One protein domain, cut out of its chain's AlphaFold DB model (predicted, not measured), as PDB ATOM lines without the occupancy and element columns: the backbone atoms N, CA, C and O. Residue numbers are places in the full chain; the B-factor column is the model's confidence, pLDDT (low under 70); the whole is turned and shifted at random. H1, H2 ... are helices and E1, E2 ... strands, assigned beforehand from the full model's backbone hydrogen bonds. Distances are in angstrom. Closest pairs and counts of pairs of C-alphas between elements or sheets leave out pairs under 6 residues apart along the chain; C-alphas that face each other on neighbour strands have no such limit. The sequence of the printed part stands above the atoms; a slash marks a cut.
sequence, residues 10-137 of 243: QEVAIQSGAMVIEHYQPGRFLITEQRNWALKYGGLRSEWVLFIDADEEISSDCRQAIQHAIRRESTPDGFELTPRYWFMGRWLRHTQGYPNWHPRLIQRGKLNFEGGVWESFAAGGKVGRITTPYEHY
ATOM      1  N   GLN A  10      -3.732 -68.226 -38.677       92.00
ATOM      2  CA  GLN A  10      -5.163 -68.515 -38.566       92.00
ATOM      3  C   GLN A  10      -5.494 -69.185 -37.226       92.00
ATOM      4  O   GLN A  10      -6.424 -68.767 -36.533       92.00
ATOM      5  N   GLU A  11      -4.706 -70.181 -36.830       92.69
ATOM      6  CA  GLU A  11      -4.887 -70.953 -35.604       92.69
ATOM      7  C   GLU A  11      -4.776 -70.055 -34.374       92.69
ATOM      8  O   GLU A  11      -5.640 -70.099 -33.497       92.69
ATOM      9  N   VAL A  12      -3.757 -69.190 -34.338       93.00
ATOM     10  CA  VAL A  12      -3.563 -68.228 -33.244       93.00
ATOM     11  C   VAL A  12      -4.742 -67.257 -33.153       93.00
ATOM     12  O   VAL A  12      -5.230 -66.980 -32.053       93.00
ATOM     13  N   ALA A  13      -5.242 -66.764 -34.291       93.31
ATOM     14  CA  ALA A  13      -6.398 -65.870 -34.316       93.31
ATOM     15  C   ALA A  13      -7.660 -66.559 -33.766       93.31
ATOM     16  O   ALA A  13      -8.346 -65.987 -32.917       93.31
ATOM     17  N   ILE A  14      -7.931 -67.799 -34.187       94.06
ATOM     18  CA  ILE A  14      -9.076 -68.592 -33.708       94.06
ATOM     19  C   ILE A  14      -8.957 -68.867 -32.206       94.06
ATOM     20  O   ILE A  14      -9.917 -68.650 -31.467       94.06
ATOM     21  N   GLN A  15      -7.781 -69.291 -31.732       95.94
ATOM     22  CA  GLN A  15      -7.525 -69.538 -30.307       95.94
ATOM     23  C   GLN A  15      -7.679 -68.271 -29.457       95.94
ATOM     24  O   GLN A  15      -8.104 -68.344 -28.307       95.94
ATOM     25  N   SER A  16      -7.405 -67.105 -30.042       95.12
ATOM     26  CA  SER A  16      -7.621 -65.796 -29.415       95.12
ATOM     27  C   SER A  16      -9.087 -65.331 -29.462       95.12
ATOM     28  O   SER A  16      -9.393 -64.208 -29.064       95.12
ATOM     29  N   GLY A  17     -10.006 -66.171 -29.953       94.94
ATOM     30  CA  GLY A  17     -11.441 -65.890 -30.034       94.94
ATOM     31  C   GLY A  17     -11.861 -65.073 -31.259       94.94
ATOM     32  O   GLY A  17     -12.996 -64.594 -31.310       94.94
ATOM     33  N   ALA A  18     -10.977 -64.888 -32.244       93.62
ATOM     34  CA  ALA A  18     -11.322 -64.189 -33.473       93.62
ATOM     35  C   ALA A  18     -12.075 -65.108 -34.445       93.62
ATOM     36  O   ALA A  18     -11.749 -66.279 -34.623       93.62
ATOM     37  N   MET A  19     -13.052 -64.540 -35.150       92.44
ATOM     38  CA  MET A  19     -13.615 -65.176 -36.335       92.44
ATOM     39  C   MET A  19     -12.659 -64.968 -37.513       92.44
ATOM     40  O   MET A  19     -12.389 -63.829 -37.908       92.44
ATOM     41  N   VAL A  20     -12.174 -66.062 -38.095       93.12
ATOM     42  CA  VAL A  20     -11.335 -66.023 -39.296       93.12
ATOM     43  C   VAL A  20     -12.210 -66.215 -40.528       93.12
ATOM     44  O   VAL A  20     -12.984 -67.161 -40.623       93.12
ATOM     45  N   ILE A  21     -12.094 -65.275 -41.463       92.88
ATOM     46  CA  ILE A  21     -12.671 -65.368 -42.804       92.88
ATOM     47  C   ILE A  21     -11.502 -65.363 -43.768       92.88
ATOM     48  O   ILE A  21     -10.705 -64.419 -43.760       92.88
ATOM     49  N   GLU A  22     -11.416 -66.407 -44.573       92.38
ATOM     50  CA  GLU A  22     -10.388 -66.570 -45.583       92.38
ATOM     51  C   GLU A  22     -10.892 -66.041 -46.929       92.38
ATOM     52  O   GLU A  22     -12.016 -66.324 -47.350       92.38
ATOM     53  N   HIS A  23     -10.071 -65.234 -47.593       92.31
ATOM     54  CA  HIS A  23     -10.347 -64.773 -48.945       92.31
ATOM     55  C   HIS A  23      -9.047 -64.613 -49.723       92.31
ATOM     56  O   HIS A  23      -8.208 -63.765 -49.399       92.31
ATOM     57  N   TYR A  24      -8.936 -65.401 -50.788       88.88
ATOM     58  CA  TYR A  24      -7.851 -65.341 -51.752       88.88
ATOM     59  C   TYR A  24      -8.230 -64.415 -52.897       88.88
ATOM     60  O   TYR A  24      -9.192 -64.659 -53.627       88.88
ATOM     61  N   GLN A  25      -7.443 -63.362 -53.076       83.44
ATOM     62  CA  GLN A  25      -7.627 -62.462 -54.197       83.44
ATOM     63  C   GLN A  25      -7.015 -63.071 -55.469       83.44
ATOM     64  O   GLN A  25      -5.848 -63.473 -55.446       83.44
ATOM     65  N   PRO A  26      -7.753 -63.127 -56.592       80.81
ATOM     66  CA  PRO A  26      -7.179 -63.552 -57.858       80.81
ATOM     67  C   PRO A  26      -6.175 -62.510 -58.365       80.81
ATOM     68  O   PRO A  26      -6.454 -61.312 -58.395       80.81
ATOM     69  N   GLY A  27      -5.009 -62.971 -58.813       80.88
ATOM     70  CA  GLY A  27      -3.978 -62.105 -59.376       80.88
ATOM     71  C   GLY A  27      -3.166 -61.359 -58.316       80.88
ATOM     72  O   GLY A  27      -2.674 -61.949 -57.356       80.88
ATOM     73  N   ARG A  28      -2.931 -60.063 -58.537       76.75
ATOM     74  CA  ARG A  28      -2.062 -59.257 -57.672       76.75
ATOM     75  C   ARG A  28      -2.790 -58.871 -56.387       76.75
ATOM     76  O   ARG A  28      -3.833 -58.232 -56.449       76.75
ATOM     77  N   PHE A  29      -2.166 -59.143 -55.241       81.56
ATOM     78  CA  PHE A  29      -2.702 -58.723 -53.950       81.56
ATOM     79  C   PHE A  29      -2.754 -57.189 -53.813       81.56
ATOM     80  O   PHE A  29      -1.733 -56.508 -53.966       81.56
ATOM     81  N   LEU A  30      -3.933 -56.656 -53.486       83.00
ATOM     82  CA  LEU A  30      -4.205 -55.248 -53.209       83.00
ATOM     83  C   LEU A  30      -5.052 -55.139 -51.939       83.00
ATOM     84  O   LEU A  30      -6.204 -55.574 -51.900       83.00
ATOM     85  N   ILE A  31      -4.500 -54.493 -50.910       86.69
ATOM     86  CA  ILE A  31      -5.158 -54.381 -49.604       86.69
ATOM     87  C   ILE A  31      -6.517 -53.669 -49.698       86.69
ATOM     88  O   ILE A  31      -7.472 -54.097 -49.051       86.69
ATOM     89  N   THR A  32      -6.662 -52.672 -50.580       88.81
ATOM     90  CA  THR A  32      -7.947 -51.989 -50.800       88.81
ATOM     91  C   THR A  32      -9.040 -52.930 -51.291       88.81
ATOM     92  O   THR A  32     -10.186 -52.822 -50.856       88.81
ATOM     93  N   GLU A  33      -8.708 -53.868 -52.183       90.12
ATOM     94  CA  GLU A  33      -9.673 -54.848 -52.689       90.12
ATOM     95  C   GLU A  33     -10.052 -55.848 -51.600       90.12
ATOM     96  O   GLU A  33     -11.237 -56.125 -51.421       90.12
ATOM     97  N   GLN A  34      -9.081 -56.296 -50.799       91.44
ATOM     98  CA  GLN A  34      -9.338 -57.167 -49.652       91.44
ATOM     99  C   GLN A  34     -10.271 -56.502 -48.627       91.44
ATOM    100  O   GLN A  34     -11.212 -57.131 -48.135       91.44
ATOM    101  N   ARG A  35     -10.055 -55.214 -48.324       93.25
ATOM    102  CA  ARG A  35     -10.912 -54.455 -47.399       93.25
ATOM    103  C   ARG A  35     -12.309 -54.218 -47.967       93.25
ATOM    104  O   ARG A  35     -13.289 -54.426 -47.254       93.25
ATOM    105  N   ASN A  36     -12.421 -53.857 -49.244       93.44
ATOM    106  CA  ASN A  36     -13.717 -53.697 -49.912       93.44
ATOM    107  C   ASN A  36     -14.491 -55.022 -49.989       93.44
ATOM    108  O   ASN A  36     -15.704 -55.042 -49.770       93.44
ATOM    109  N   TRP A  37     -13.801 -56.139 -50.238       94.06
ATOM    110  CA  TRP A  37     -14.407 -57.466 -50.193       94.06
ATOM    111  C   TRP A  37     -14.948 -57.771 -48.794       94.06
ATOM    112  O   TRP A  37     -16.105 -58.166 -48.662       94.06
ATOM    113  N   ALA A  38     -14.169 -57.495 -47.744       93.81
ATOM    114  CA  ALA A  38     -14.605 -57.692 -46.362       93.81
ATOM    115  C   ALA A  38     -15.836 -56.836 -46.009       93.81
ATOM    116  O   ALA A  38     -16.760 -57.333 -45.366       93.81
ATOM    117  N   LEU A  39     -15.900 -55.582 -46.472       93.56
ATOM    118  CA  LEU A  39     -17.076 -54.720 -46.287       93.56
ATOM    119  C   LEU A  39     -18.339 -55.291 -46.941       93.56
ATOM    120  O   LEU A  39     -19.431 -55.148 -46.387       93.56
ATOM    121  N   LYS A  40     -18.194 -55.913 -48.115       93.06
ATOM    122  CA  LYS A  40     -19.317 -56.396 -48.926       93.06
ATOM    123  C   LYS A  40     -19.766 -57.811 -48.557       93.06
ATOM    124  O   LYS A  40     -20.964 -58.074 -48.535       93.06
ATOM    125  N   TYR A  41     -18.821 -58.703 -48.268       93.12
ATOM    126  CA  TYR A  41     -19.053 -60.144 -48.132       93.12
ATOM    127  C   TYR A  41     -18.619 -60.719 -46.780       93.12
ATOM    128  O   TYR A  41     -18.968 -61.850 -46.462       93.12
ATOM    129  N   GLY A  42     -17.921 -59.949 -45.940       91.06
ATOM    130  CA  GLY A  42     -17.362 -60.426 -44.669       91.06
ATOM    131  C   GLY A  42     -18.375 -60.660 -43.541       91.06
ATOM    132  O   GLY A  42     -17.973 -60.764 -42.387       91.06
ATOM    133  N   GLY A  43     -19.683 -60.679 -43.825       90.62
ATOM    134  CA  GLY A  43     -20.722 -60.968 -42.825       90.62
ATOM    135  C   GLY A  43     -20.771 -59.988 -41.645       90.62
ATOM    136  O   GLY A  43     -21.246 -60.338 -40.563       90.62
ATOM    137  N   LEU A  44     -20.256 -58.768 -41.829       92.19
ATOM    138  CA  LEU A  44     -20.145 -57.767 -40.771       92.19
ATOM    139  C   LEU A  44     -21.539 -57.405 -40.233       92.19
ATOM    140  O   LEU A  44     -22.506 -57.296 -40.993       92.19
ATOM    141  N   ARG A  45     -21.651 -57.183 -38.918       90.31
ATOM    142  CA  ARG A  45     -22.922 -56.832 -38.243       90.31
ATOM    143  C   ARG A  45     -22.929 -55.423 -37.667       90.31
ATOM    144  O   ARG A  45     -23.967 -54.778 -37.659       90.31
ATOM    145  N   SER A  46     -21.771 -54.941 -37.233       93.25
ATOM    146  CA  SER A  46     -21.615 -53.581 -36.724       93.25
ATOM    147  C   SER A  46     -21.780 -52.557 -37.840       93.25
ATOM    148  O   SER A  46     -21.422 -52.836 -38.984       93.25
ATOM    149  N   GLU A  47     -22.302 -51.382 -37.497       93.75
ATOM    150  CA  GLU A  47     -22.432 -50.228 -38.397       93.75
ATOM    151  C   GLU A  47     -21.065 -49.631 -38.756       93.75
ATOM    152  O   GLU A  47     -20.793 -49.308 -39.913       93.75
ATOM    153  N   TRP A  48     -20.192 -49.545 -37.754       95.88
ATOM    154  CA  TRP A  48     -18.827 -49.055 -37.869       95.88
ATOM    155  C   TRP A  48     -17.844 -50.212 -37.966       95.88
ATOM    156  O   TRP A  48     -17.927 -51.177 -37.200       95.88
ATOM    157  N   VAL A  49     -16.898 -50.098 -38.895       96.25
ATOM    158  CA  VAL A  49     -15.866 -51.108 -39.144       96.25
ATOM    159  C   VAL A  49     -14.504 -50.445 -39.018       96.25
ATOM    160  O   VAL A  49     -14.225 -49.452 -39.687       96.25
ATOM    161  N   LEU A  50     -13.668 -50.994 -38.140       96.19
ATOM    162  CA  LEU A  50     -12.287 -50.571 -37.949       96.19
ATOM    163  C   LEU A  50     -11.359 -51.594 -38.608       96.19
ATOM    164  O   LEU A  50     -11.397 -52.774 -38.270       96.19
ATOM    165  N   PHE A  51     -10.520 -51.127 -39.524       95.38
ATOM    166  CA  PHE A  51      -9.459 -51.905 -40.146       95.38
ATOM    167  C   PHE A  51      -8.144 -51.643 -39.425       95.38
ATOM    168  O   PHE A  51      -7.687 -50.505 -39.377       95.38
ATOM    169  N   ILE A  52      -7.529 -52.698 -38.906       94.00
ATOM    170  CA  ILE A  52      -6.188 -52.683 -38.313       94.00
ATOM    171  C   ILE A  52      -5.369 -53.811 -38.922       94.00
ATOM    172  O   ILE A  52      -5.923 -54.855 -39.283       94.00
ATOM    173  N   ASP A  53      -4.071 -53.578 -39.053       90.75
ATOM    174  CA  ASP A  53      -3.138 -54.598 -39.518       90.75
ATOM    175  C   ASP A  53      -2.680 -55.465 -38.326       90.75
ATOM    176  O   ASP A  53      -2.813 -55.075 -37.167       90.75
ATOM    177  N   ALA A  54      -2.184 -56.678 -38.585       89.00
ATOM    178  CA  ALA A  54      -1.840 -57.632 -37.519       89.00
ATOM    179  C   ALA A  54      -0.646 -57.189 -36.644       89.00
ATOM    180  O   ALA A  54      -0.419 -57.755 -35.579       89.00
ATOM    181  N   ASP A  55       0.118 -56.194 -37.097       90.62
ATOM    182  CA  ASP A  55       1.224 -55.560 -36.380       90.62
ATOM    183  C   ASP A  55       0.812 -54.236 -35.700       90.62
ATOM    184  O   ASP A  55       1.674 -53.465 -35.267       90.62
ATOM    185  N   GLU A  56      -0.490 -53.957 -35.590       95.00
ATOM    186  CA  GLU A  56      -1.045 -52.736 -35.003       95.00
ATOM    187  C   GLU A  56      -1.901 -53.014 -33.763       95.00
ATOM    188  O   GLU A  56      -2.604 -54.017 -33.665       95.00
ATOM    189  N   GLU A  57      -1.885 -52.076 -32.816       95.75
ATOM    190  CA  GLU A  57      -2.607 -52.185 -31.551       95.75
ATOM    191  C   GLU A  57      -3.407 -50.912 -31.257       95.75
ATOM    192  O   GLU A  57      -2.889 -49.794 -31.277       95.75
ATOM    193  N   ILE A  58      -4.690 -51.075 -30.927       97.19
ATOM    194  CA  ILE A  58      -5.543 -49.973 -30.478       97.19
ATOM    195  C   ILE A  58      -5.417 -49.820 -28.962       97.19
ATOM    196  O   ILE A  58      -6.001 -50.591 -28.198       97.19
ATOM    197  N   SER A  59      -4.713 -48.770 -28.540       96.00
ATOM    198  CA  SER A  59      -4.605 -48.387 -27.130       96.00
ATOM    199  C   SER A  59      -5.968 -48.038 -26.513       96.00
ATOM    200  O   SER A  59      -6.931 -47.696 -27.213       96.00
ATOM    201  N   SER A  60      -6.058 -48.077 -25.181       97.12
ATOM    202  CA  SER A  60      -7.257 -47.661 -24.433       97.12
ATOM    203  C   SER A  60      -7.714 -46.249 -24.797       97.12
ATOM    204  O   SER A  60      -8.914 -45.993 -24.917       97.12
ATOM    205  N   ASP A  61      -6.765 -45.342 -25.000       97.44
ATOM    206  CA  ASP A  61      -7.033 -43.936 -25.291       97.44
ATOM    207  C   ASP A  61      -7.533 -43.769 -26.724       97.44
ATOM    208  O   ASP A  61      -8.503 -43.048 -26.969       97.44
ATOM    209  N   CYS A  62      -6.933 -44.493 -27.676       97.56
ATOM    210  CA  CYS A  62      -7.400 -44.513 -29.059       97.56
ATOM    211  C   CYS A  62      -8.811 -45.113 -29.152       97.56
ATOM    212  O   CYS A  62      -9.684 -44.541 -29.807       97.56
ATOM    213  N   ARG A  63      -9.088 -46.200 -28.416       97.56
ATOM    214  CA  ARG A  63     -10.431 -46.794 -28.323       97.56
ATOM    215  C   ARG A  63     -11.461 -45.786 -27.813       97.56
ATOM    216  O   ARG A  63     -12.521 -45.653 -28.423       97.56
ATOM    217  N   GLN A  64     -11.160 -45.072 -26.728       97.81
ATOM    218  CA  GLN A  64     -12.055 -44.046 -26.181       97.81
ATOM    219  C   GLN A  64     -12.279 -42.903 -27.178       97.81
ATOM    220  O   GLN A  64     -13.418 -42.478 -27.382       97.81
ATOM    221  N   ALA A  65     -11.221 -42.452 -27.855       97.44
ATOM    222  CA  ALA A  65     -11.318 -41.419 -28.880       97.44
ATOM    223  C   ALA A  65     -12.206 -41.855 -30.059       97.44
ATOM    224  O   ALA A  65     -13.049 -41.075 -30.500       97.44
ATOM    225  N   ILE A  66     -12.077 -43.106 -30.518       97.25
ATOM    226  CA  ILE A  66     -12.942 -43.697 -31.550       97.25
ATOM    227  C   ILE A  66     -14.398 -43.723 -31.082       97.25
ATOM    228  O   ILE A  66     -15.275 -43.217 -31.780       97.25
ATOM    229  N   GLN A  67     -14.664 -44.267 -29.890       96.56
ATOM    230  CA  GLN A  67     -16.022 -44.370 -29.344       96.56
ATOM    231  C   GLN A  67     -16.686 -43.002 -29.180       96.56
ATOM    232  O   GLN A  67     -17.879 -42.860 -29.443       96.56
ATOM    233  N   HIS A  68     -15.923 -41.993 -28.762       96.06
ATOM    234  CA  HIS A  68     -16.419 -40.630 -28.662       96.06
ATOM    235  C   HIS A  68     -16.685 -40.017 -30.046       96.06
ATOM    236  O   HIS A  68     -17.713 -39.373 -30.238       96.06
ATOM    237  N   ALA A  69     -15.790 -40.230 -31.017       95.62
ATOM    238  CA  ALA A  69     -15.907 -39.658 -32.355       95.62
ATOM    239  C   ALA A  69     -17.146 -40.155 -33.114       95.62
ATOM    240  O   ALA A  69     -17.817 -39.341 -33.742       95.62
ATOM    241  N   ILE A  70     -17.477 -41.449 -33.012       95.31
ATOM    242  CA  ILE A  70     -18.621 -42.046 -33.728       95.31
ATOM    243  C   ILE A  70     -19.991 -41.711 -33.120       95.31
ATOM    244  O   ILE A  70     -21.017 -42.016 -33.718       95.31
ATOM    245  N   ARG A  71     -20.026 -41.130 -31.913       93.81
ATOM    246  CA  ARG A  71     -21.266 -40.784 -31.191       93.81
ATOM    247  C   ARG A  71     -21.691 -39.326 -31.373       93.81
ATOM    248  O   ARG A  71     -22.660 -38.898 -30.755       93.81
ATOM    249  N   ARG A  72     -20.957 -38.535 -32.159       91.06
ATOM    250  CA  ARG A  72     -21.256 -37.107 -32.351       91.06
ATOM    251  C   ARG A  72     -22.446 -36.923 -33.298       91.06
ATOM    252  O   ARG A  72     -22.619 -37.690 -34.238       91.06
ATOM    253  N   GLU A  73     -23.230 -35.865 -33.100       78.06
ATOM    254  CA  GLU A  73     -24.422 -35.592 -33.927       78.06
ATOM    255  C   GLU A  73     -24.093 -35.378 -35.417       78.06
ATOM    256  O   GLU A  73     -24.856 -35.780 -36.288       78.06
ATOM    257  N   SER A  74     -22.926 -34.801 -35.724       85.69
ATOM    258  CA  SER A  74     -22.425 -34.603 -37.095       85.69
ATOM    259  C   SER A  74     -21.194 -35.477 -37.349       85.69
ATOM    260  O   SER A  74     -20.088 -34.988 -37.596       85.69
ATOM    261  N   THR A  75     -21.369 -36.790 -37.196       90.56
ATOM    262  CA  THR A  75     -20.298 -37.769 -37.419       90.56
ATOM    263  C   THR A  75     -20.005 -37.901 -38.926       90.56
ATOM    264  O   THR A  75     -20.934 -38.118 -39.702       90.56
ATOM    265  N   PRO A  76     -18.740 -37.738 -39.368       94.06
ATOM    266  CA  PRO A  76     -18.306 -38.024 -40.741       94.06
ATOM    267  C   PRO A  76     -18.612 -39.464 -41.179       94.06
ATOM    268  O   PRO A  76     -18.802 -40.324 -40.339       94.06
ATOM    269  N   ASP A  77     -18.577 -39.763 -42.475       95.31
ATOM    270  CA  ASP A  77     -18.812 -41.111 -43.026       95.31
ATOM    271  C   ASP A  77     -17.630 -42.083 -42.795       95.31
ATOM    272  O   ASP A  77     -17.758 -43.306 -42.901       95.31
ATOM    273  N   GLY A  78     -16.450 -41.547 -42.484       96.00
ATOM    274  CA  GLY A  78     -15.247 -42.310 -42.165       96.00
ATOM    275  C   GLY A  78     -14.205 -41.457 -41.454       96.00
ATOM    276  O   GLY A  78     -14.289 -40.228 -41.435       96.00
ATOM    277  N   PHE A  79     -13.207 -42.106 -40.863       96.69
ATOM    278  CA  PHE A  79     -12.116 -41.445 -40.164       96.69
ATOM    279  C   PHE A  79     -10.752 -41.986 -40.579       96.69
ATOM    280  O   PHE A  79     -10.517 -43.199 -40.653       96.69
ATOM    281  N   GLU A  80      -9.831 -41.051 -40.783       96.56
ATOM    282  CA  GLU A  80      -8.408 -41.343 -40.821       96.56
ATOM    283  C   GLU A  80      -7.832 -41.323 -39.400       96.56
ATOM    284  O   GLU A  80      -8.121 -40.425 -38.598       96.56
ATOM    285  N   LEU A  81      -6.986 -42.303 -39.102       96.94
ATOM    286  CA  LEU A  81      -6.211 -42.382 -37.867       96.94
ATOM    287  C   LEU A  81      -4.717 -42.316 -38.208       96.94
ATOM    288  O   LEU A  81      -4.320 -42.590 -39.340       96.94
ATOM    289  N   THR A  82      -3.877 -41.980 -37.232       96.00
ATOM    290  CA  THR A  82      -2.414 -41.947 -37.396       96.00
ATOM    291  C   THR A  82      -1.728 -42.882 -36.396       96.00
ATOM    292  O   THR A  82      -2.083 -42.849 -35.219       96.00
ATOM    293  N   PRO A  83      -0.738 -43.693 -36.807       95.94
ATOM    294  CA  PRO A  83      -0.008 -44.564 -35.892       95.94
ATOM    295  C   PRO A  83       1.129 -43.842 -35.159       95.94
ATOM    296  O   PRO A  83       1.760 -42.925 -35.701       95.94
ATOM    297  N   ARG A  84       1.479 -44.336 -33.969       96.44
ATOM    298  CA  ARG A  84       2.830 -44.279 -33.409       96.44
ATOM    299  C   ARG A  84       3.632 -45.441 -33.976       96.44
ATOM    300  O   ARG A  84       3.392 -46.594 -33.641       96.44
ATOM    301  N   TYR A  85       4.574 -45.128 -34.855       96.06
ATOM    302  CA  TYR A  85       5.413 -46.133 -35.493       96.06
ATOM    303  C   TYR A  85       6.590 -46.508 -34.587       96.06
ATOM    304  O   TYR A  85       7.491 -45.691 -34.377       96.06
ATOM    305  N   TRP A  86       6.583 -47.722 -34.048       95.69
ATOM    306  CA  TRP A  86       7.632 -48.237 -33.175       95.69
ATOM    307  C   TRP A  86       8.687 -48.995 -33.969       95.69
ATOM    308  O   TRP A  86       8.398 -49.958 -34.679       95.69
ATOM    309  N   PHE A  87       9.937 -48.581 -33.798       95.25
ATOM    310  CA  PHE A  87      11.099 -49.223 -34.391       95.25
ATOM    311  C   PHE A  87      12.168 -49.422 -33.321       95.25
ATOM    312  O   PHE A  87      12.666 -48.455 -32.742       95.25
ATOM    313  N   MET A  88      12.488 -50.688 -33.031       92.25
ATOM    314  CA  MET A  88      13.498 -51.085 -32.039       92.25
ATOM    315  C   MET A  88      13.356 -50.332 -30.700       92.25
ATOM    316  O   MET A  88      14.296 -49.708 -30.204       92.25
ATOM    317  N   GLY A  89      12.139 -50.340 -30.145       92.75
ATOM    318  CA  GLY A  89      11.820 -49.717 -28.854       92.75
ATOM    319  C   GLY A  89      11.697 -48.190 -28.872       92.75
ATOM    320  O   GLY A  89      11.495 -47.590 -27.819       92.75
ATOM    321  N   ARG A  90      11.790 -47.538 -30.039       95.19
ATOM    322  CA  ARG A  90      11.620 -46.086 -30.175       95.19
ATOM    323  C   ARG A  90      10.446 -45.741 -31.079       95.19
ATOM    324  O   ARG A  90      10.343 -46.244 -32.192       95.19
ATOM    325  N   TRP A  91       9.603 -44.817 -30.631       95.94
ATOM    326  CA  TRP A  91       8.612 -44.192 -31.498       95.94
ATOM    327  C   TRP A  91       9.302 -43.218 -32.465       95.94
ATOM    328  O   TRP A  91       9.892 -42.219 -32.044       95.94
ATOM    329  N   LEU A  92       9.218 -43.519 -33.761       96.44
ATOM    330  CA  LEU A  92       9.738 -42.695 -34.847       96.44
ATOM    331  C   LEU A  92       8.702 -41.644 -35.268       96.44
ATOM    332  O   LEU A  92       7.850 -41.872 -36.129       96.44
ATOM    333  N   ARG A  93       8.764 -40.466 -34.651       95.38
ATOM    334  CA  ARG A  93       7.907 -39.314 -34.957       95.38
ATOM    335  C   ARG A  93       8.357 -38.578 -36.225       95.38
ATOM    336  O   ARG A  93       7.528 -38.125 -37.007       95.38
ATOM    337  N   HIS A  94       9.660 -38.447 -36.425       95.31
ATOM    338  CA  HIS A  94      10.284 -37.641 -37.468       95.31
ATOM    339  C   HIS A  94      10.503 -38.443 -38.745       95.31
ATOM    340  O   HIS A  94       9.880 -38.143 -39.764       95.31
ATOM    341  N   THR A  95      11.328 -39.492 -38.693       94.12
ATOM    342  CA  THR A  95      11.673 -40.281 -39.886       94.12
ATOM    343  C   THR A  95      10.466 -40.944 -40.535       94.12
ATOM    344  O   THR A  95      10.444 -41.093 -41.755       94.12
ATOM    345  N   GLN A  96       9.426 -41.306 -39.779       91.56
ATOM    346  CA  GLN A  96       8.209 -41.844 -40.386       91.56
ATOM    347  C   GLN A  96       7.233 -40.763 -40.879       91.56
ATOM    348  O   GLN A  96       6.350 -41.047 -41.687       91.56
ATOM    349  N   GLY A  97       7.444 -39.500 -40.498       90.69
ATOM    350  CA  GLY A  97       6.634 -38.365 -40.937       90.69
ATOM    351  C   GLY A  97       5.298 -38.257 -40.204       90.69
ATOM    352  O   GLY A  97       4.270 -38.057 -40.846       90.69
ATOM    353  N   TYR A  98       5.300 -38.404 -38.876       93.44
ATOM    354  CA  TYR A  98       4.101 -38.233 -38.056       93.44
ATOM    355  C   TYR A  98       3.599 -36.772 -38.086       93.44
ATOM    356  O   TYR A  98       4.407 -35.852 -37.922       93.44
ATOM    357  N   PRO A  99       2.277 -36.528 -38.185       93.94
ATOM    358  CA  PRO A  99       1.209 -37.520 -38.316       93.94
ATOM    359  C   PRO A  99       1.099 -38.074 -39.745       93.94
ATOM    360  O   PRO A  99       1.103 -37.315 -40.718       93.94
ATOM    361  N   ASN A 100       0.925 -39.393 -39.861       91.06
ATOM    362  CA  ASN A 100       0.655 -40.064 -41.129       91.06
ATOM    363  C   ASN A 100      -0.757 -40.658 -41.119       91.06
ATOM    364  O   ASN A 100      -1.019 -41.669 -40.476       91.06
ATOM    365  N   TRP A 101      -1.667 -39.999 -41.828       93.44
ATOM    366  CA  TRP A 101      -3.083 -40.349 -41.859       93.44
ATOM    367  C   TRP A 101      -3.352 -41.564 -42.744       93.44
ATOM    368  O   TRP A 101      -2.997 -41.545 -43.927       93.44
ATOM    369  N   HIS A 102      -3.979 -42.588 -42.161       92.88
ATOM    370  CA  HIS A 102      -4.419 -43.817 -42.817       92.88
ATOM    371  C   HIS A 102      -5.946 -43.942 -42.707       92.88
ATOM    372  O   HIS A 102      -6.483 -43.732 -41.613       92.88
ATOM    373  N   PRO A 103      -6.655 -44.320 -43.783       93.94
ATOM    374  CA  PRO A 103      -8.080 -44.627 -43.707       93.94
ATOM    375  C   PRO A 103      -8.269 -45.915 -42.896       93.94
ATOM    376  O   PRO A 103      -7.807 -46.979 -43.299       93.94
ATOM    377  N   ARG A 104      -8.898 -45.826 -41.719       95.25
ATOM    378  CA  ARG A 104      -8.963 -46.957 -40.770       95.25
ATOM    379  C   ARG A 104     -10.385 -47.266 -40.325       95.25
ATOM    380  O   ARG A 104     -10.747 -48.432 -40.238       95.25
ATOM    381  N   LEU A 105     -11.202 -46.249 -40.062       96.38
ATOM    382  CA  LEU A 105     -12.553 -46.419 -39.528       96.38
ATOM    383  C   LEU A 105     -13.585 -45.946 -40.547       96.38
ATOM    384  O   LEU A 105     -13.461 -44.852 -41.089       96.38
ATOM    385  N   ILE A 106     -14.610 -46.752 -40.792       95.50
ATOM    386  CA  ILE A 106     -15.604 -46.474 -41.828       95.50
ATOM    387  C   ILE A 106     -17.012 -46.831 -41.363       95.50
ATOM    388  O   ILE A 106     -17.219 -47.873 -40.732       95.50
ATOM    389  N   GLN A 107     -17.981 -45.981 -41.704       94.19
ATOM    390  CA  GLN A 107     -19.395 -46.314 -41.607       94.19
ATOM    391  C   GLN A 107     -19.791 -47.133 -42.836       94.19
ATOM    392  O   GLN A 107     -19.586 -46.728 -43.988       94.19
ATOM    393  N   ARG A 108     -20.344 -48.322 -42.611       92.31
ATOM    394  CA  ARG A 108     -20.676 -49.237 -43.705       92.31
ATOM    395  C   ARG A 108     -21.651 -48.627 -44.698       92.31
ATOM    396  O   ARG A 108     -22.625 -47.982 -44.328       92.31
ATOM    397  N   GLY A 109     -21.402 -48.906 -45.976       90.00
ATOM    398  CA  GLY A 109     -22.250 -48.459 -47.079       90.00
ATOM    399  C   GLY A 109     -22.096 -46.981 -47.443       90.00
ATOM    400  O   GLY A 109     -22.772 -46.534 -48.364       90.00
ATOM    401  N   LYS A 110     -21.223 -46.224 -46.762       90.69
ATOM    402  CA  LYS A 110     -20.995 -44.800 -47.051       90.69
ATOM    403  C   LYS A 110     -19.764 -44.524 -47.905       90.69
ATOM    404  O   LYS A 110     -19.775 -43.605 -48.715       90.69
ATOM    405  N   LEU A 111     -18.704 -45.302 -47.712       90.19
ATOM    406  CA  LEU A 111     -17.412 -45.127 -48.373       90.19
ATOM    407  C   LEU A 111     -16.878 -46.482 -48.864       90.19
ATOM    408  O   LEU A 111     -17.358 -47.540 -48.461       90.19
ATOM    409  N   ASN A 112     -15.864 -46.437 -49.728       89.19
ATOM    410  CA  ASN A 112     -15.052 -47.585 -50.142       89.19
ATOM    411  C   ASN A 112     -13.571 -47.174 -50.139       89.19
ATOM    412  O   ASN A 112     -13.261 -45.981 -50.113       89.19
ATOM    413  N   PHE A 113     -12.662 -48.145 -50.189       89.75
ATOM    414  CA  PHE A 113     -11.223 -47.909 -50.318       89.75
ATOM    415  C   PHE A 113     -10.786 -47.835 -51.792       89.75
ATOM    416  O   PHE A 113     -11.276 -48.598 -52.626       89.75
ATOM    417  N   GLU A 114      -9.821 -46.966 -52.100       85.56
ATOM    418  CA  GLU A 114      -9.132 -46.843 -53.396       85.56
ATOM    419  C   GLU A 114      -7.608 -46.675 -53.199       85.56
ATOM    420  O   GLU A 114      -7.151 -46.445 -52.081       85.56
ATOM    421  N   GLY A 115      -6.801 -46.795 -54.263       72.06
ATOM    422  CA  GLY A 115      -5.349 -46.514 -54.211       72.06
ATOM    423  C   GLY A 115      -4.414 -47.724 -54.036       72.06
ATOM    424  O   GLY A 115      -3.194 -47.558 -53.950       72.06
ATOM    425  N   GLY A 116      -4.947 -48.951 -54.030       74.50
ATOM    426  CA  GLY A 116      -4.164 -50.190 -54.065       74.50
ATOM    427  C   GLY A 116      -3.315 -50.418 -52.812       74.50
ATOM    428  O   GLY A 116      -3.796 -50.978 -51.837       74.50
ATOM    429  N   VAL A 117      -2.036 -50.026 -52.854       69.06
ATOM    430  CA  VAL A 117      -1.102 -50.097 -51.705       69.06
ATOM    431  C   VAL A 117      -1.172 -48.828 -50.851       69.06
ATOM    432  O   VAL A 117      -0.960 -48.872 -49.645       69.06
ATOM    433  N   TRP A 118      -1.469 -47.688 -51.478       73.00
ATOM    434  CA  TRP A 118      -1.562 -46.387 -50.817       73.00
ATOM    435  C   TRP A 118      -3.028 -46.040 -50.629       73.00
ATOM    436  O   TRP A 118      -3.592 -45.251 -51.383       73.00
ATOM    437  N   GLU A 119      -3.632 -46.688 -49.644       82.19
ATOM    438  CA  GLU A 119      -5.068 -46.645 -49.411       82.19
ATOM    439  C   GLU A 119      -5.562 -45.222 -49.120       82.19
ATOM    440  O   GLU A 119      -4.992 -44.489 -48.305       82.19
ATOM    441  N   SER A 120      -6.675 -44.857 -49.744       85.06
ATOM    442  CA  SER A 120      -7.482 -43.686 -49.413       85.06
ATOM    443  C   SER A 120      -8.963 -44.048 -49.448       85.06
ATOM    444  O   SER A 120      -9.356 -45.051 -50.042       85.06
ATOM    445  N   PHE A 121      -9.802 -43.231 -48.814       87.88
ATOM    446  CA  PHE A 121     -11.239 -43.323 -49.050       87.88
ATOM    447  C   PHE A 121     -11.572 -42.786 -50.442       87.88
ATOM    448  O   PHE A 121     -11.023 -41.765 -50.863       87.88
ATOM    449  N   ALA A 122     -12.482 -43.466 -51.135       83.69
ATOM    450  CA  ALA A 122     -13.067 -42.980 -52.374       83.69
ATOM    451  C   ALA A 122     -13.771 -41.631 -52.144       83.69
ATOM    452  O   ALA A 122     -14.283 -41.346 -51.057       83.69
ATOM    453  N   ALA A 123     -13.797 -40.790 -53.177       79.94
ATOM    454  CA  ALA A 123     -14.435 -39.481 -53.101       79.94
ATOM    455  C   ALA A 123     -15.952 -39.584 -52.847       79.94
ATOM    456  O   ALA A 123     -16.599 -40.545 -53.255       79.94
ATOM    457  N   GLY A 124     -16.528 -38.550 -52.222       80.12
ATOM    458  CA  GLY A 124     -17.982 -38.383 -52.086       80.12
ATOM    459  C   GLY A 124     -18.531 -38.451 -50.659       80.12
ATOM    460  O   GLY A 124     -19.643 -37.982 -50.440       80.12
ATOM    461  N   GLY A 125     -17.763 -38.954 -49.686       85.50
ATOM    462  CA  GLY A 125     -18.142 -38.933 -48.266       85.50
ATOM    463  C   GLY A 125     -17.333 -37.937 -47.431       85.50
ATOM    464  O   GLY A 125     -16.249 -37.488 -47.821       85.50
ATOM    465  N   LYS A 126     -17.862 -37.585 -46.259       92.62
ATOM    466  CA  LYS A 126     -17.176 -36.748 -45.269       92.62
ATOM    467  C   LYS A 126     -16.156 -37.596 -44.519       92.62
ATOM    468  O   LYS A 126     -16.506 -38.611 -43.930       92.62
ATOM    469  N   VAL A 127     -14.905 -37.148 -44.484       94.62
ATOM    470  CA  VAL A 127     -13.826 -37.845 -43.775       94.62
ATOM    471  C   VAL A 127     -13.332 -36.987 -42.615       94.62
ATOM    472  O   VAL A 127     -12.920 -35.844 -42.805       94.62
ATOM    473  N   GLY A 128     -13.396 -37.538 -41.405       95.38
ATOM    474  CA  GLY A 128     -12.837 -36.948 -40.194       95.38
ATOM    475  C   GLY A 128     -11.432 -37.458 -39.885       95.38
ATOM    476  O   GLY A 128     -10.927 -38.391 -40.508       95.38
ATOM    477  N   ARG A 129     -10.800 -36.868 -38.868       96.69
ATOM    478  CA  ARG A 129      -9.513 -37.329 -38.332       96.69
ATOM    479  C   ARG A 129      -9.602 -37.542 -36.834       96.69
ATOM    480  O   ARG A 129     -10.063 -36.656 -36.118       96.69
ATOM    481  N   ILE A 130      -9.123 -38.693 -36.374       96.81
ATOM    482  CA  ILE A 130      -8.939 -38.986 -34.950       96.81
ATOM    483  C   ILE A 130      -7.443 -38.869 -34.658       96.81
ATOM    484  O   ILE A 130      -6.635 -39.656 -35.143       96.81
ATOM    485  N   THR A 131      -7.070 -37.835 -33.904       96.38
ATOM    486  CA  THR A 131      -5.669 -37.466 -33.643       96.38
ATOM    487  C   THR A 131      -5.006 -38.306 -32.560       96.38
ATOM    488  O   THR A 131      -3.778 -38.318 -32.497       96.38
ATOM    489  N   THR A 132      -5.785 -38.996 -31.723       97.56
ATOM    490  CA  THR A 132      -5.262 -39.937 -30.727       97.56
ATOM    491  C   THR A 132      -4.694 -41.156 -31.447       97.56
ATOM    492  O   THR A 132      -5.461 -41.885 -32.086       97.56
ATOM    493  N   PRO A 133      -3.373 -41.383 -31.386       96.69
ATOM    494  CA  PRO A 133      -2.750 -42.393 -32.213       96.69
ATOM    495  C   PRO A 133      -2.965 -43.804 -31.661       96.69
ATOM    496  O   PRO A 133      -3.161 -43.999 -30.461       96.69
ATOM    497  N   TYR A 134      -2.897 -44.779 -32.560       97.25
ATOM    498  CA  TYR A 134      -2.765 -46.202 -32.238       97.25
ATOM    499  C   TYR A 134      -1.295 -46.631 -32.351       97.25
ATOM    500  O   TYR A 134      -0.475 -45.858 -32.847       97.25
ATOM    501  N   GLU A 135      -0.937 -47.836 -31.917       97.12
ATOM    502  CA  GLU A 135       0.442 -48.330 -31.997       97.12
ATOM    503  C   GLU A 135       0.662 -49.140 -33.272       97.12
ATOM    504  O   GLU A 135      -0.187 -49.941 -33.651       97.12
ATOM    505  N   HIS A 136       1.812 -48.958 -33.919       96.12
ATOM    506  CA  HIS A 136       2.237 -49.775 -35.055       96.12
ATOM    507  C   HIS A 136       3.631 -50.346 -34.805       96.12
ATOM    508  O   HIS A 136       4.621 -49.612 -34.806       96.12
ATOM    509  N   TYR A 137       3.712 -51.661 -34.626       94.56
ATOM    510  CA  TYR A 137       4.942 -52.416 -34.401       94.56
ATOM    511  C   TYR A 137       5.418 -53.073 -35.694       94.56
ATOM    512  O   TYR A 137       5.554 -54.293 -35.789       94.56
TER     513      TYR A 137
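What this domain is: This is residues 10 to 137 of the 243 residues of a protein of Synechococcus sp. MIT S9220 (UniProt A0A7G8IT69). A curled sheet of four strands, like part of a barrel, has helix H3 over E2 and E4 on one face; H2 and, farther out, H1 lie off the sheet. The 128 printed residues hold H1 H2 E1 H3 E2 E3 E4 in chain order, and the mixed sheet runs E1 E3 E2 E4. The class is mixed, helices and strands, with under half of the residues in named elements. The whole is compact, with a radius of gyration of the C-alphas of 15.2 A and spans of 38 by 37 by 29 A.

How they stand to each other: H1, residues 10 to 15, is apart from H2, residues 31 to 41. E1, residues 48 to 50, is antiparallel to E3, residues 102 to 107, at 157 degrees, with N 49 and O 106 2.9 A apart. H3, residues 60 to 69, is on the sheet at a height of 8.4 A, making two layers, helix on one face. E2, residues 78 to 87, forms a hairpin with E3, N 79 and O 105 being 2.8 A apart. E2 is parallel to E4, residues 127 to 136, with N 80 and O 128 2.9 A apart. The closest C-alphas of H3 and E4 are those of Cys 62 and Thr 132, 5.3 A apart. E1, H3 and E2 form a split strand-helix-strand unit, two same-way strands with E3 between them, its crossover left-handed. In H1, H2 and H3 every O i to N i+4 pair is within hydrogen-bond range.

Where its parts are: H1 begins at C-alpha 10, (-5.163, -68.515, -38.566). H2 is 15.1 A long, H3 14.2 A, E3 15.2 A and E2 28.3 A. E4, 21.8 A, bends by 77 degrees at residue 132 and ends at C-alpha 136, (2.237, -49.775, -35.055).

The domain as a whole: The C-alphas of Gly 27 and Glu 73, the two farthest apart, are 42.1 A apart. The printed part has no cut. The links H1 to H2, E2 to E3 and E3 to E4 are long. Residue 117 is under 70 in pLDDT.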